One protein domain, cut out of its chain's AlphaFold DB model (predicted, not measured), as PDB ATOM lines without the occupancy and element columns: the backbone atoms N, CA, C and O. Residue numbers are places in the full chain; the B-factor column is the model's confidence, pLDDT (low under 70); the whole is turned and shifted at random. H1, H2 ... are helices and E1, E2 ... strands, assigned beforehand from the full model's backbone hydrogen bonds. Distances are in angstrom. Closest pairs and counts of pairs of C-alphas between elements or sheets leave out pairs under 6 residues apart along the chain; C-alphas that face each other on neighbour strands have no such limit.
ATOM      1  N   LYS A   4     166.560 174.855 238.025       86.50
ATOM      2  CA  LYS A   4     167.915 175.402 238.188       86.50
ATOM      3  C   LYS A   4     167.986 176.477 239.281       86.50
ATOM      4  O   LYS A   4     168.855 176.414 240.142       86.50
ATOM      5  N   ALA A   5     167.084 177.461 239.256       87.38
ATOM      6  CA  ALA A   5     167.074 178.546 240.238       87.38
ATOM      7  C   ALA A   5     166.703 178.052 241.649       87.38
ATOM      8  O   ALA A   5     167.224 178.564 242.636       87.38
ATOM      9  N   GLU A   6     165.841 177.037 241.751       85.44
ATOM     10  CA  GLU A   6     165.513 176.394 243.026       85.44
ATOM     11  C   GLU A   6     166.702 175.600 243.589       85.44
ATOM     12  O   GLU A   6     167.057 175.778 244.753       85.44
ATOM     13  N   GLN A   7     167.366 174.783 242.764       87.50
ATOM     14  CA  GLN A   7     168.572 174.041 243.157       87.50
ATOM     15  C   GLN A   7     169.692 174.987 243.596       87.50
ATOM     16  O   GLN A   7     170.312 174.755 244.633       87.50
ATOM     17  N   LEU A   8     169.905 176.083 242.861       91.69
ATOM     18  CA  LEU A   8     170.867 177.116 243.231       91.69
ATOM     19  C   LEU A   8     170.513 177.774 244.569       91.69
ATOM     20  O   LEU A   8     171.370 177.869 245.441       91.69
ATOM     21  N   LYS A   9     169.253 178.180 244.770       90.25
ATOM     22  CA  LYS A   9     168.795 178.763 246.041       90.25
ATOM     23  C   LYS A   9     169.034 177.814 247.217       90.25
ATOM     24  O   LYS A   9     169.477 178.256 248.270       90.25
ATOM     25  N   ILE A  10     168.780 176.520 247.035       89.00
ATOM     26  CA  ILE A  10     169.058 175.502 248.052       89.00
ATOM     27  C   ILE A  10     170.562 175.396 248.336       89.00
ATOM     28  O   ILE A  10     170.938 175.267 249.495       89.00
ATOM     29  N   LEU A  11     171.422 175.473 247.314       91.75
ATOM     30  CA  LEU A  11     172.876 175.487 247.501       91.75
ATOM     31  C   LEU A  11     173.332 176.736 248.272       91.75
ATOM     32  O   LEU A  11     174.069 176.585 249.240       91.75
ATOM     33  N   LYS A  12     172.842 177.935 247.923       93.00
ATOM     34  CA  LYS A  12     173.112 179.183 248.673       93.00
ATOM     35  C   LYS A  12     172.674 179.095 250.134       93.00
ATOM     36  O   LYS A  12     173.359 179.597 251.003       93.00
ATOM     37  N   GLU A  13     171.558 178.425 250.413       90.19
ATOM     38  CA  GLU A  13     171.129 178.175 251.792       90.19
ATOM     39  C   GLU A  13     172.011 177.142 252.516       90.19
ATOM     40  O   GLU A  13     172.006 177.127 253.735       90.19
ATOM     41  N   ILE A  14     172.715 176.239 251.824       90.56
ATOM     42  CA  ILE A  14     173.480 175.135 252.440       90.56
ATOM     43  C   ILE A  14     174.892 175.546 252.878       90.56
ATOM     44  O   ILE A  14     175.413 174.987 253.854       90.56
ATOM     45  N   PHE A  15     175.525 176.461 252.145       93.06
ATOM     46  CA  PHE A  15     176.892 176.912 252.404       93.06
ATOM     47  C   PHE A  15     176.927 178.113 253.354       93.06
ATOM     48  O   PHE A  15     176.022 178.938 253.337       93.06
ATOM     49  N   LYS A  16     177.970 178.191 254.191       94.69
ATOM     50  CA  LYS A  16     178.223 179.327 255.096       94.69
ATOM     51  C   LYS A  16     178.703 180.559 254.336       94.69
ATOM     52  O   LYS A  16     178.436 181.680 254.754       94.69
ATOM     53  N   GLU A  17     179.486 180.340 253.285       96.25
ATOM     54  CA  GLU A  17     180.050 181.394 252.456       96.25
ATOM     55  C   GLU A  17     179.151 181.665 251.249       96.25
ATOM     56  O   GLU A  17     178.758 180.737 250.530       96.25
ATOM     57  N   ASP A  18     178.886 182.945 250.981       96.12
ATOM     58  CA  ASP A  18     178.381 183.360 249.679       96.12
ATOM     59  C   ASP A  18     179.419 183.040 248.590       96.12
ATOM     60  O   ASP A  18     180.631 183.013 248.815       96.12
ATOM     61  N   PHE A  19     178.934 182.750 247.387       97.50
ATOM     62  CA  PHE A  19     179.769 182.340 246.258       97.50
ATOM     63  C   PHE A  19     179.203 182.859 244.936       97.50
ATOM     64  O   PHE A  19     178.036 183.249 244.873       97.50
ATOM     65  N   GLU A  20     179.990 182.813 243.868       97.75
ATOM     66  CA  GLU A  20     179.512 182.973 242.491       97.75
ATOM     67  C   GLU A  20     179.667 181.659 241.728       97.75
ATOM     68  O   GLU A  20     180.533 180.834 242.040       97.75
ATOM     69  N   GLU A  21     178.832 181.457 240.712       97.31
ATOM     70  CA  GLU A  21     178.843 180.233 239.929       97.31
ATOM     71  C   GLU A  21     178.487 180.436 238.457       97.31
ATOM     72  O   GLU A  21     177.768 181.362 238.074       97.31
ATOM     73  N   ILE A  22     178.944 179.497 237.632       96.19
ATOM     74  CA  ILE A  22     178.553 179.368 236.227       96.19
ATOM     75  C   ILE A  22     177.887 178.014 235.966       96.19
ATOM     76  O   ILE A  22     178.002 177.064 236.743       96.19
ATOM     77  N   ASP A  23     177.159 177.930 234.853       94.38
ATOM     78  CA  ASP A  23     176.538 176.684 234.397       94.38
ATOM     79  C   ASP A  23     177.614 175.692 233.926       94.38
ATOM     80  O   ASP A  23     178.305 175.949 232.940       94.38
ATOM     81  N   ALA A  24     177.737 174.561 234.623       91.88
ATOM     82  CA  ALA A  24     178.652 173.471 234.281       91.88
ATOM     83  C   ALA A  24     177.941 172.308 233.555       91.88
ATOM     84  O   ALA A  24     178.495 171.216 233.407       91.88
ATOM     85  N   GLY A  25     176.703 172.524 233.099       89.88
ATOM     86  CA  GLY A  25     175.872 171.551 232.403       89.88
ATOM     87  C   GLY A  25     174.923 170.782 233.323       89.88
ATOM     88  O   GLY A  25     174.537 171.225 234.403       89.88
ATOM     89  N   VAL A  26     174.507 169.597 232.873       85.81
ATOM     90  CA  VAL A  26     173.510 168.757 233.555       85.81
ATOM     91  C   VAL A  26     173.989 167.317 233.675       85.81
ATOM     92  O   VAL A  26     174.681 166.797 232.796       85.81
ATOM     93  N   ARG A  27     173.601 166.638 234.758       77.12
ATOM     94  CA  ARG A  27     173.943 165.224 234.961       77.12
ATOM     95  C   ARG A  27     172.985 164.319 234.177       77.12
ATOM     96  O   ARG A  27     171.767 164.443 234.295       77.12
ATOM     97  N   SER A  28     173.528 163.360 233.424       55.34
ATOM     98  CA  SER A  28     172.739 162.357 232.692       55.34
ATOM     99  C   SER A  28     171.795 161.596 233.629       55.34
ATOM    100  O   SER A  28     172.249 160.839 234.488       55.34
ATOM    101  N   GLY A  29     170.484 161.786 233.457       59.31
ATOM    102  CA  GLY A  29     169.453 161.175 234.307       59.31
ATOM    103  C   GLY A  29     168.207 162.035 234.534       59.31
ATOM    104  O   GLY A  29     167.170 161.472 234.879       59.31
ATOM    105  N   GLY A  30     168.299 163.347 234.287       60.62
ATOM    106  CA  GLY A  30     167.192 164.305 234.395       60.62
ATOM    107  C   GLY A  30     167.434 165.379 235.460       60.62
ATOM    108  O   GLY A  30     167.970 165.089 236.527       60.62
ATOM    109  N   ASP A  31     167.043 166.608 235.125       70.00
ATOM    110  CA  ASP A  31     166.779 167.787 235.970       70.00
ATOM    111  C   ASP A  31     167.869 168.317 236.928       70.00
ATOM    112  O   ASP A  31     167.768 169.456 237.380       70.00
ATOM    113  N   THR A  32     168.944 167.581 237.214       83.25
ATOM    114  CA  THR A  32     170.050 168.054 238.070       83.25
ATOM    115  C   THR A  32     171.006 168.968 237.303       83.25
ATOM    116  O   THR A  32     171.733 168.504 236.417       83.25
ATOM    117  N   THR A  33     171.062 170.243 237.697       90.06
ATOM    118  CA  THR A  33     172.037 171.223 237.192       90.06
ATOM    119  C   THR A  33     173.357 171.107 237.949       90.06
ATOM    120  O   THR A  33     173.363 170.972 239.172       90.06
ATOM    121  N   LEU A  34     174.473 171.172 237.225       93.50
ATOM    122  CA  LEU A  34     175.817 171.291 237.777       93.50
ATOM    123  C   LEU A  34     176.231 172.766 237.767       93.50
ATOM    124  O   LEU A  34     176.063 173.453 236.760       93.50
ATOM    125  N   PHE A  35     176.807 173.235 238.867       96.44
ATOM    126  CA  PHE A  35     177.329 174.592 238.990       96.44
ATOM    127  C   PHE A  35     178.828 174.528 239.276       96.44
ATOM    128  O   PHE A  35     179.245 173.834 240.204       96.44
ATOM    129  N   GLU A  36     179.632 175.233 238.487       97.19
ATOM    130  CA  GLU A  36     181.048 175.455 238.791       97.19
ATOM    131  C   GLU A  36     181.168 176.718 239.636       97.19
ATOM    132  O   GLU A  36     180.711 177.780 239.218       97.19
ATOM    133  N   VAL A  37     181.749 176.593 240.829       97.62
ATOM    134  CA  VAL A  37     181.966 177.715 241.748       97.62
ATOM    135  C   VAL A  37     183.187 178.499 241.276       97.62
ATOM    136  O   VAL A  37     184.290 177.953 241.227       97.62
ATOM    137  N   THR A  38     182.989 179.768 240.922       97.12
ATOM    138  CA  THR A  38     184.026 180.631 240.331       97.12
ATOM    139  C   THR A  38     184.693 181.554 241.343       97.12
ATOM    140  O   THR A  38     185.853 181.920 241.163       97.12
ATOM    141  N   SER A  39     183.985 181.925 242.406       97.12
ATOM    142  CA  SER A  39     184.504 182.722 243.519       97.12
ATOM    143  C   SER A  39     183.735 182.380 244.798       97.12
ATOM    144  O   SER A  39     182.615 181.874 244.730       97.12
ATOM    145  N   ILE A  40     184.347 182.609 245.959       97.69
ATOM    146  CA  ILE A  40     183.750 182.397 247.284       97.69
ATOM    147  C   ILE A  40     184.140 183.596 248.152       97.69
ATOM    148  O   ILE A  40     185.302 184.013 248.145       97.69
ATOM    149  N   GLU A  41     183.198 184.172 248.895       96.25
ATOM    150  CA  GLU A  41     183.488 185.305 249.769       96.25
ATOM    151  C   GLU A  41     184.429 184.881 250.909       96.25
ATOM    152  O   GLU A  41     184.176 183.928 251.641       96.25
ATOM    153  N   GLY A  42     185.556 185.586 251.043       94.88
ATOM    154  CA  GLY A  42     186.552 185.334 252.089       94.88
ATOM    155  C   GLY A  42     187.416 184.075 251.914       94.88
ATOM    156  O   GLY A  42     188.319 183.876 252.723       94.88
ATOM    157  N   VAL A  43     187.202 183.262 250.871       95.94
ATOM    158  CA  VAL A  43     187.890 181.973 250.661       95.94
ATOM    159  C   VAL A  43     188.568 181.930 249.292       95.94
ATOM    160  O   VAL A  43     187.938 182.121 248.254       95.94
ATOM    161  N   ALA A  44     189.869 181.633 249.271       94.69
ATOM    162  CA  ALA A  44     190.626 181.480 248.029       94.69
ATOM    163  C   ALA A  44     190.533 180.041 247.493       94.69
ATOM    164  O   ALA A  44     190.869 179.091 248.199       94.69
ATOM    165  N   ILE A  45     190.146 179.877 246.223       94.25
ATOM    166  CA  ILE A  45     190.213 178.585 245.522       94.25
ATOM    167  C   ILE A  45     191.675 178.342 245.088       94.25
ATOM    168  O   ILE A  45     192.211 179.160 244.340       94.25
ATOM    169  N   PRO A  46     192.344 177.254 245.523       93.62
ATOM    170  CA  PRO A  46     193.738 176.985 245.165       93.62
ATOM    171  C   PRO A  46     193.966 176.749 243.665       93.62
ATOM    172  O   PRO A  46     193.165 176.092 242.994       93.62
ATOM    173  N   ASP A  47     195.116 177.201 243.159       91.94
ATOM    174  CA  ASP A  47     195.469 177.146 241.736       91.94
ATOM    175  C   ASP A  47     195.305 175.752 241.101       91.94
ATOM    176  O   ASP A  47     195.895 174.744 241.510       91.94
ATOM    177  N   GLY A  48     194.525 175.714 240.018       90.94
ATOM    178  CA  GLY A  48     194.255 174.502 239.249       90.94
ATOM    179  C   GLY A  48     193.276 173.527 239.907       90.94
ATOM    180  O   GLY A  48     193.131 172.409 239.393       90.94
ATOM    181  N   LEU A  49     192.620 173.920 241.005       95.12
ATOM    182  CA  LEU A  49     191.404 173.272 241.483       95.12
ATOM    183  C   LEU A  49     190.152 173.859 240.821       95.12
ATOM    184  O   LEU A  49     190.095 175.033 240.473       95.12
ATOM    185  N   THR A  50     189.135 173.013 240.695       96.31
ATOM    186  CA  THR A  50     187.781 173.356 240.253       96.31
ATOM    187  C   THR A  50     186.801 172.746 241.246       96.31
ATOM    188  O   THR A  50     186.985 171.594 241.649       96.31
ATOM    189  N   ILE A  51     185.762 173.484 241.639       97.44
ATOM    190  CA  ILE A  51     184.719 172.990 242.545       97.44
ATOM    191  C   ILE A  51     183.405 172.916 241.769       97.44
ATOM    192  O   ILE A  51     182.885 173.939 241.334       97.44
ATOM    193  N   ILE A  52     182.857 171.710 241.618       96.88
ATOM    194  CA  ILE A  52     181.518 171.500 241.058       96.88
ATOM    195  C   ILE A  52     180.561 171.157 242.195       96.88
ATOM    196  O   ILE A  52     180.802 170.207 242.943       96.88
ATOM    197  N   VAL A  53     179.456 171.890 242.303       95.81
ATOM    198  CA  VAL A  53     178.365 171.606 243.243       95.81
ATOM    199  C   VAL A  53     177.080 171.276 242.493       95.81
ATOM    200  O   VAL A  53     176.788 171.840 241.438       95.81
ATOM    201  N   ASN A  54     176.279 170.365 243.042       92.88
ATOM    202  CA  ASN A  54     174.901 170.175 242.602       92.88
ATOM    203  C   ASN A  54     173.989 169.774 243.761       92.88
ATOM    204  O   ASN A  54     174.379 169.009 244.647       92.88
ATOM    205  N   PHE A  55     172.737 170.222 243.693       89.69
ATOM    206  CA  PHE A  55     171.655 169.691 244.510       89.69
ATOM    207  C   PHE A  55     170.714 168.896 243.605       89.69
ATOM    208  O   PHE A  55     169.863 169.455 242.920       89.69
ATOM    209  N   ASP A  56     170.911 167.580 243.558       85.19
ATOM    210  CA  ASP A  56     170.019 166.664 242.836       85.19
ATOM    211  C   ASP A  56     168.707 166.575 243.613       85.19
ATOM    212  O   ASP A  56     168.646 165.854 244.603       85.19
ATOM    213  N   ASN A  57     167.682 167.325 243.197       73.81
ATOM    214  CA  ASN A  57     166.385 167.394 243.881       73.81
ATOM    215  C   ASN A  57     165.566 166.088 243.811       73.81
ATOM    216  O   ASN A  57     164.483 166.038 244.389       73.81
ATOM    217  N   GLY A  58     166.075 165.032 243.164       62.41
ATOM    218  CA  GLY A  58     165.575 163.672 243.332       62.41
ATOM    219  C   GLY A  58     164.157 163.433 242.812       62.41
ATOM    220  O   GLY A  58     163.494 162.525 243.313       62.41
ATOM    221  N   LYS A  59     163.682 164.210 241.820       56.53
ATOM    222  CA  LYS A  59     162.335 164.116 241.211       56.53
ATOM    223  C   LYS A  59     162.073 162.783 240.473       56.53
ATOM    224  O   LYS A  59     161.834 162.736 239.270       56.53
ATOM    225  N   LYS A  60     162.038 161.669 241.206       48.22
ATOM    226  CA  LYS A  60     161.473 160.379 240.782       48.22
ATOM    227  C   LYS A  60     160.320 159.996 241.703       48.22
ATOM    228  O   LYS A  60     160.445 159.151 242.586       48.22
ATOM    229  N   LEU A  61     159.173 160.630 241.462       47.84
ATOM    230  CA  LEU A  61     157.906 160.296 242.107       47.84
ATOM    231  C   LEU A  61     157.462 158.871 241.742       47.84
ATOM    232  O   LEU A  61     157.038 158.600 240.617       47.84
ATOM    233  N   GLY A  62     157.507 157.966 242.720       46.38
ATOM    234  CA  GLY A  62     156.863 156.658 242.633       46.38
ATOM    235  C   GLY A  62     155.344 156.776 242.797       46.38
ATOM    236  O   GLY A  62     154.843 157.074 243.887       46.38
ATOM    237  N   TRP A  63     154.596 156.517 241.725       43.94
ATOM    238  CA  TRP A  63     153.135 156.446 241.770       43.94
ATOM    239  C   TRP A  63     152.665 155.081 242.288       43.94
ATOM    240  O   TRP A  63     152.763 154.073 241.593       43.94
ATOM    241  N   ALA A  64     152.088 155.064 243.489       51.59
ATOM    242  CA  ALA A  64     151.192 154.002 243.934       51.59
ATOM    243  C   ALA A  64     149.752 154.485 243.708       51.59
ATOM    244  O   ALA A  64     149.314 155.436 244.353       51.59
ATOM    245  N   GLY A  65     149.038 153.884 242.751       53.25
ATOM    246  CA  GLY A  65     147.629 154.211 242.494       53.25
ATOM    247  C   GLY A  65     146.693 153.666 243.585       53.25
ATOM    248  O   GLY A  65     147.118 152.800 244.344       53.25
ATOM    249  N   PRO A  66     145.413 154.086 243.646       58.22
ATOM    250  CA  PRO A  66     144.468 153.669 244.696       58.22
ATOM    251  C   PRO A  66     144.199 152.159 244.792       58.22
ATOM    252  O   PRO A  66     143.742 151.677 245.821       58.22
ATOM    253  N   SER A  67     144.483 151.408 243.725       59.50
ATOM    254  CA  SER A  67     144.431 149.941 243.676       59.50
ATOM    255  C   SER A  67     145.694 149.253 244.212       59.50
ATOM    256  O   SER A  67     145.736 148.027 244.311       59.50
ATOM    257  N   SER A  68     146.740 150.014 244.539       58.84
ATOM    258  CA  SER A  68     147.951 149.501 245.170       58.84
ATOM    259  C   SER A  68     147.734 149.353 246.678       58.84
ATOM    260  O   SER A  68     147.282 150.310 247.309       58.84
ATOM    261  N   PRO A  69     148.164 148.243 247.308       58.78
ATOM    262  CA  PRO A  69     148.191 148.127 248.770       58.78
ATOM    263  C   PRO A  69     149.166 149.115 249.449       58.78
ATOM    264  O   PRO A  69     149.264 149.134 250.671       58.78
ATOM    265  N   LEU A  70     149.891 149.931 248.671       51.22
ATOM    266  CA  LEU A  70     150.793 150.993 249.131       51.22
ATOM    267  C   LEU A  70     150.139 152.394 249.139       51.22
ATOM    268  O   LEU A  70     150.819 153.381 249.413       51.22
ATOM    269  N   TYR A  71     148.851 152.509 248.799       54.81
ATOM    270  CA  TYR A  71     148.115 153.778 248.794       54.81
ATOM    271  C   TYR A  71     147.492 154.072 250.167       54.81
ATOM    272  O   TYR A  71     146.717 153.269 250.685       54.81
ATOM    273  N   THR A  72     147.796 155.236 250.750       54.84
ATOM    274  CA  THR A  72     147.262 155.672 252.054       54.84
ATOM    275  C   THR A  72     146.771 157.121 252.003       54.84
ATOM    276  O   THR A  72     147.279 157.942 251.237       54.84
ATOM    277  N   SER A  73     145.771 157.447 252.827       52.72
ATOM    278  CA  SER A  73     145.162 158.785 252.902       52.72
ATOM    279  C   SER A  73     145.976 159.805 253.710       52.72
ATOM    280  O   SER A  73     145.756 161.002 253.567       52.72
ATOM    281  N   GLU A  74     146.934 159.360 254.527       52.50
ATOM    282  CA  GLU A  74     147.840 160.214 255.317       52.50
ATOM    283  C   GLU A  74     149.159 160.500 254.578       52.50
ATOM    284  O   GLU A  74     150.251 160.400 255.145       52.50
ATOM    285  N   ARG A  75     149.106 160.793 253.273       51.34
ATOM    286  CA  ARG A  75     150.332 160.915 252.474       51.34
ATOM    287  C   ARG A  75     151.128 162.160 252.884       51.34
ATOM    288  O   ARG A  75     150.787 163.285 252.529       51.34
ATOM    289  N   PHE A  76     152.210 161.959 253.637       44.25
ATOM    290  CA  PHE A  76     153.131 163.033 254.005       44.25
ATOM    291  C   PHE A  76     153.921 163.472 252.762       44.25
ATOM    292  O   PHE A  76     154.791 162.759 252.272       44.25
ATOM    293  N   ASP A  77     153.588 164.661 252.268       44.66
ATOM    294  CA  ASP A  77     153.982 165.181 250.955       44.66
ATOM    295  C   ASP A  77     155.507 165.294 250.693       44.66
ATOM    296  O   ASP A  77     156.251 165.701 251.584       44.66
ATOM    297  N   GLU A  78     155.944 164.925 249.483       48.41
ATOM    298  CA  GLU A  78     157.215 165.146 248.734       48.41
ATOM    299  C   GLU A  78     158.621 165.292 249.407       48.41
ATOM    300  O   GLU A  78     159.608 165.583 248.732       48.41
ATOM    301  N   ARG A  79     158.816 165.043 250.709       42.41
ATOM    302  CA  ARG A  79     160.035 165.467 251.461       42.41
ATOM    303  C   ARG A  79     161.282 164.542 251.451       42.41
ATOM    304  O   ARG A  79     162.036 164.512 252.432       42.41
ATOM    305  N   PHE A  80     161.562 163.876 250.328       45.31
ATOM    306  CA  PHE A  80     162.936 163.503 249.928       45.31
ATOM    307  C   PHE A  80     163.437 164.542 248.905       45.31
ATOM    308  O   PHE A  80     163.568 164.260 247.723       45.31
ATOM    309  N   LYS A  81     163.576 165.818 249.281       60.84
ATOM    310  CA  LYS A  81     164.890 166.356 249.678       60.84
ATOM    311  C   LYS A  81     166.052 165.711 248.913       60.84
ATOM    312  O   LYS A  81     166.374 164.543 249.109       60.84
ATOM    313  N   GLY A  82     166.707 166.532 248.116       76.69
ATOM    314  CA  GLY A  82     167.775 166.093 247.248       76.69
ATOM    315  C   GLY A  82     169.068 165.624 247.910       76.69
ATOM    316  O   GLY A  82     169.273 165.691 249.127       76.69
ATOM    317  N   ASN A  83     169.974 165.193 247.039       84.94
ATOM    318  CA  ASN A  83     171.357 164.903 247.366       84.94
ATOM    319  C   ASN A  83     172.217 166.139 247.092       84.94
ATOM    320  O   ASN A  83     172.346 166.567 245.940       84.94
ATOM    321  N   LEU A  84     172.866 166.664 248.131       89.88
ATOM    322  CA  LEU A  84     174.007 167.554 247.952       89.88
ATOM    323  C   LEU A  84     175.181 166.726 247.429       89.88
ATOM    324  O   LEU A  84     175.505 165.672 247.982       89.88
ATOM    325  N   ASN A  85     175.815 167.210 246.369       92.31
ATOM    326  CA  ASN A  85     177.061 166.669 245.855       92.31
ATOM    327  C   ASN A  85     178.054 167.819 245.686       92.31
ATOM    328  O   ASN A  85     177.693 168.875 245.165       92.31
ATOM    329  N   ILE A  86     179.294 167.596 246.111       95.25
ATOM    330  CA  ILE A  86     180.407 168.537 245.972       95.25
ATOM    331  C   ILE A  86     181.592 167.742 245.441       95.25
ATOM    332  O   ILE A  86     181.958 166.720 246.024       95.25
ATOM    333  N   PHE A  87     182.192 168.207 244.354       95.81
ATOM    334  CA  PHE A  87     183.369 167.612 243.742       95.81
ATOM    335  C   PHE A  87     184.475 168.659 243.704       95.81
ATOM    336  O   PHE A  87     184.375 169.626 242.953       95.81
ATOM    337  N   VAL A  88     185.541 168.453 244.476       96.81
ATOM    338  CA  VAL A  88     186.782 169.211 244.298       96.81
ATOM    339  C   VAL A  88     187.673 168.420 243.353       96.81
ATOM    340  O   VAL A  88     188.008 167.258 243.607       96.81
ATOM    341  N   MET A  89     188.021 169.035 242.232       96.06
ATOM    342  CA  MET A  89     188.699 168.404 241.109       96.06
ATOM    343  C   MET A  89     190.010 169.111 240.788       96.06
ATOM    344  O   MET A  89     190.127 170.318 240.952       96.06
ATOM    345  N   LYS A  90     190.981 168.363 240.262       95.06
ATOM    346  CA  LYS A  90     192.202 168.893 239.645       95.06
ATOM    347  C   LYS A  90     192.282 168.352 238.225       95.06
ATOM    348  O   LYS A  90     192.512 167.156 238.007       95.06
ATOM    349  N   LYS A  91     192.045 169.221 237.238       91.44
ATOM    350  CA  LYS A  91     191.805 168.831 235.835       91.44
ATOM    351  C   LYS A  91     190.651 167.811 235.754       91.44
ATOM    352  O   LYS A  91     189.524 168.136 236.090       91.44
ATOM    353  N   LYS A  92     190.922 166.565 235.338       89.31
ATOM    354  CA  LYS A  92     189.922 165.482 235.223       89.31
ATOM    355  C   LYS A  92     189.872 164.536 236.435       89.31
ATOM    356  O   LYS A  92     189.069 163.609 236.431       89.31
ATOM    357  N   LYS A  93     190.733 164.719 237.444       93.38
ATOM    358  CA  LYS A  93     190.766 163.875 238.650       93.38
ATOM    359  C   LYS A  93     189.897 164.512 239.733       93.38
ATOM    360  O   LYS A  93     190.156 165.647 240.119       93.38
ATOM    361  N   VAL A  94     188.921 163.774 240.259       94.88
ATOM    362  CA  VAL A  94     188.255 164.130 241.521       94.88
ATOM    363  C   VAL A  94     189.252 163.881 242.655       94.88
ATOM    364  O   VAL A  94     189.757 162.767 242.790       94.88
ATOM    365  N   LEU A  95     189.580 164.922 243.422       95.62
ATOM    366  CA  LEU A  95     190.410 164.815 244.626       95.62
ATOM    367  C   LEU A  95     189.544 164.556 245.857       95.62
ATOM    368  O   LEU A  95     189.888 163.719 246.686       95.62
ATOM    369  N   LYS A  96     188.392 165.229 245.939       94.56
ATOM    370  CA  LYS A  96     187.423 165.051 247.017       94.56
ATOM    371  C   LYS A  96     186.007 165.013 246.469       94.56
ATOM    372  O   LYS A  96     185.643 165.830 245.627       94.56
ATOM    373  N   GLN A  97     185.211 164.081 246.982       94.62
ATOM    374  CA  GLN A  97     183.775 164.026 246.756       94.62
ATOM    375  C   GLN A  97     183.059 164.039 248.105       94.62
ATOM    376  O   GLN A  97     183.364 163.231 248.980       94.62
ATOM    377  N   ILE A  98     182.077 164.922 248.245       93.12
ATOM    378  CA  ILE A  98     181.085 164.877 249.317       93.12
ATOM    379  C   ILE A  98     179.752 164.529 248.668       93.12
ATOM    380  O   ILE A  98     179.374 165.108 247.649       93.12
ATOM    381  N   HIS A  99     179.048 163.570 249.255       90.62
ATOM    382  CA  HIS A  99     177.691 163.199 248.886       90.62
ATOM    383  C   HIS A  99     176.870 163.135 250.170       90.62
ATOM    384  O   HIS A  99     177.274 162.482 251.134       90.62
ATOM    385  N   THR A 100     175.748 163.842 250.228       86.44
ATOM    386  CA  THR A 100     174.897 163.865 251.420       86.44
ATOM    387  C   THR A 100     173.431 163.914 251.028       86.44
ATOM    388  O   THR A 100     172.946 164.892 250.456       86.44
ATOM    389  N   THR A 101     172.721 162.840 251.363       82.94
ATOM    390  CA  THR A 101     171.271 162.742 251.220       82.94
ATOM    391  C   THR A 101     170.588 163.491 252.350       82.94
ATOM    392  O   THR A 101     170.799 163.202 253.530       82.94
ATOM    393  N   TYR A 102     169.708 164.419 252.001       75.81
ATOM    394  CA  TYR A 102     168.837 165.063 252.967       75.81
ATOM    395  C   TYR A 102     167.518 164.250 253.071       75.81
ATOM    396  O   TYR A 102     166.965 163.796 252.084       75.81
ATOM    397  N   ASN A 103     166.992 164.024 254.283       71.56
ATOM    398  CA  ASN A 103     165.959 163.010 254.600       71.56
ATOM    399  C   ASN A 103     164.974 163.484 255.705       71.56
ATOM    400  O   ASN A 103     165.442 163.804 256.789       71.56
ATOM    401  N   GLN A 104     163.658 163.664 255.456       65.25
ATOM    402  CA  GLN A 104     162.585 164.175 256.380       65.25
ATOM    403  C   GLN A 104     162.869 165.487 257.184       65.25
ATOM    404  O   GLN A 104     162.237 166.518 256.970       65.25
ATOM    405  N   GLU A 105     163.892 165.501 258.044       68.19
ATOM    406  CA  GLU A 105     164.221 166.493 259.079       68.19
ATOM    407  C   GLU A 105     165.501 167.317 258.807       68.19
ATOM    408  O   GLU A 105     165.433 168.537 258.807       68.19
ATOM    409  N   THR A 106     166.630 166.700 258.425       69.12
ATOM    410  CA  THR A 106     167.931 167.368 258.107       69.12
ATOM    411  C   THR A 106     167.859 168.653 257.262       69.12
ATOM    412  O   THR A 106     168.388 169.668 257.676       69.12
ATOM    413  N   PHE A 107     167.155 168.673 256.121       72.62
ATOM    414  CA  PHE A 107     166.949 169.868 255.276       72.62
ATOM    415  C   PHE A 107     166.327 171.048 256.035       72.62
ATOM    416  O   PHE A 107     166.649 172.188 255.735       72.62
ATOM    417  N   LYS A 108     165.469 170.817 257.045       71.25
ATOM    418  CA  LYS A 108     164.956 171.903 257.904       71.25
ATOM    419  C   LYS A 108     166.063 172.558 258.743       71.25
ATOM    420  O   LYS A 108     165.856 173.654 259.241       71.25
ATOM    421  N   LYS A 109     167.206 171.884 258.889       70.69
ATOM    422  CA  LYS A 109     168.431 172.324 259.566       70.69
ATOM    423  C   LYS A 109     169.578 172.610 258.574       70.69
ATOM    424  O   LYS A 109     170.718 172.639 259.005       70.69
ATOM    425  N   ARG A 110     169.307 172.734 257.262       72.75
ATOM    426  CA  ARG A 110     170.351 172.812 256.211       72.75
ATOM    427  C   ARG A 110     171.167 174.098 256.198       72.75
ATOM    428  O   ARG A 110     172.173 174.127 255.502       72.75
ATOM    429  N   THR A 111     170.680 175.137 256.867       74.69
ATOM    430  CA  THR A 111     171.251 176.477 256.775       74.69
ATOM    431  C   THR A 111     172.680 176.489 257.312       74.69
ATOM    432  O   THR A 111     172.933 175.857 258.339       74.69
ATOM    433  N   ASP A 112     173.602 177.131 256.593       79.44
ATOM    434  CA  ASP A 112     174.999 177.363 256.999       79.44
ATOM    435  C   ASP A 112     175.754 176.080 257.430       79.44
ATOM    436  O   ASP A 112     176.591 176.081 258.339       79.44
ATOM    437  N   THR A 113     175.432 174.936 256.815       83.75
ATOM    438  CA  THR A 113     175.920 173.618 257.261       83.75
ATOM    439  C   THR A 113     177.312 173.278 256.723       83.75
ATOM    440  O   THR A 113     178.088 172.638 257.430       83.75
ATOM    441  N   TYR A 114     177.645 173.687 255.494       91.38
ATOM    442  CA  TYR A 114     178.924 173.364 254.847       91.38
ATOM    443  C   TYR A 114     179.782 174.612 254.663       91.38
ATOM    444  O   TYR A 114     179.268 175.664 254.307       91.38
ATOM    445  N   SER A 115     181.093 174.485 254.865       95.38
ATOM    446  CA  SER A 115     182.068 175.535 254.560       95.38
ATOM    447  C   SER A 115     182.930 175.125 253.373       95.38
ATOM    448  O   SER A 115     183.515 174.040 253.389       95.38
ATOM    449  N   PHE A 116     183.057 175.981 252.362       96.19
ATOM    450  CA  PHE A 116     184.033 175.765 251.297       96.19
ATOM    451  C   PHE A 116     185.474 175.803 251.815       96.19
ATOM    452  O   PHE A 116     186.284 175.004 251.344       96.19
ATOM    453  N   GLN A 117     185.786 176.648 252.806       95.88
ATOM    454  CA  GLN A 117     187.106 176.679 253.451       95.88
ATOM    455  C   GLN A 117     187.447 175.312 254.067       95.88
ATOM    456  O   GLN A 117     188.433 174.688 253.679       95.88
ATOM    457  N   GLU A 118     186.572 174.778 254.929       95.94
ATOM    458  CA  GLU A 118     186.753 173.456 255.557       95.94
ATOM    459  C   GLU A 118     186.878 172.329 254.513       95.94
ATOM    460  O   GLU A 118     187.630 171.369 254.708       95.94
ATOM    461  N   ILE A 119     186.151 172.427 253.395       95.44
ATOM    462  CA  ILE A 119     186.197 171.451 252.298       95.44
ATOM    463  C   ILE A 119     187.533 171.503 251.553       95.44
ATOM    464  O   ILE A 119     188.062 170.437 251.234       95.44
ATOM    465  N   LEU A 120     188.061 172.699 251.279       95.06
ATOM    466  CA  LEU A 120     189.322 172.919 250.566       95.06
ATOM    467  C   LEU A 120     190.542 172.563 251.423       95.06
ATOM    468  O   LEU A 120     191.420 171.848 250.940       95.06
ATOM    469  N   ASP A 121     190.560 172.959 252.698       94.00
ATOM    470  CA  ASP A 121     191.644 172.649 253.649       94.00
ATOM    471  C   ASP A 121     191.821 171.143 253.888       94.00
ATOM    472  O   ASP A 121     192.878 170.676 254.307       94.00
ATOM    473  N   SER A 122     190.776 170.364 253.611       92.69
ATOM    474  CA  SER A 122     190.748 168.912 253.773       92.69
ATOM    475  C   SER A 122     190.879 168.149 252.444       92.69
ATOM    476  O   SER A 122     190.395 167.013 252.329       92.69
TER     477      SER A 122
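Overview. This is residues 4 to 122 of the 125 residues of an uncharacterized protein of Faecalicatena orotica (UniProt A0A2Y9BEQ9). A twisted sheet of five antiparallel strands has the helix H1 lying across E3 and the short helix H3 over E4, while the link between E3 and E4 runs far out from the sheet as a long loop, its residues 65 to 70 sticking out free. This loop makes much of the length of the whole. The printed part has 119 residues with three named helices and five named strands, in the order H1 E1 E2 E3 E4 E5 H2 H3, and the sheet's order is E1 E2 E3 E4 E5; the class is mixed, helices and strands. It is only just loose, close to compact, with a radius of gyration of the C-alphas of 16.7 A, and the C-alphas span 58 by 29 by 24 A.

Arrangement. The sheet is a meander, each strand the antiparallel neighbour of the one before: E1, residues 19 to 26, E2, 33 to 40, E3, 49 to 56, E4, 83 to 90, and E5, 93 to 101. E1 and E5 are its edge strands. The hairpin E1 and E2 has N 22 and O 36 within hydrogen-bond range at 2.9 A, and the hairpin E2 and E3 has N 37 and O 51 at 2.9 A. In the hairpin E3 and E4, N 52 and O 87 are 2.9 A apart; in the hairpin E4 and E5, N 86 and O 98 are 2.9 A apart. From edge to edge the strands' lines turn by 93 degrees; E1 bends by 55 degrees at residue 22 and E5 by 58 degrees at residue 96. H1, residues 4 to 14, is on the sheet at a height of 7.4 A, over E3, and runs across the strands at 79 degrees to E3 on the local plane; their closest C-alphas are those of Gln 7 and Phe 55, 5.5 A. H3, residues 116 to 121, is on the sheet at a height of 8.6 A, only just over E4, with 3 of its 6 C-alphas falling on it, and is slantwise to the strands; the closest C-alphas of H3 and E4 are those of Val 88 and Leu 120, 7.7 A. With H1 and H3 on one face, the sheet and helices form two layers. H2, residues 106 to 109, is not on the sheet and is apart from H1 and H3. In H1 and H3 every O i to N i+4 pair is within hydrogen-bond range; H2 is too short for such a pair.

Along the chain. E3 is 22.4 A from first to last C-alpha, E4 22.6 A, E5 23.2 A, E1 19.6 A, E2 19.1 A and H1 15.3 A; H3 and H2 are 8.6 A and 5.2 A. H1 begins at C-alpha 4 (167.915, 175.402, 238.188), E3 at C-alpha 49 (191.404, 173.272, 241.483), and H3 ends at C-alpha 121 (191.644, 172.649, 253.649).

Size, cuts and confidence. The two C-alphas farthest apart, those of Asp 47 and Ser 67, are 57.9 A apart. The printed part has no cut. The link from E3 to E4, residues 57 to 82, is long. Mean pLDDT of the printed part is 81.2, and it is under 70 at residues 28 to 30, 58 to 81 and 104 to 106.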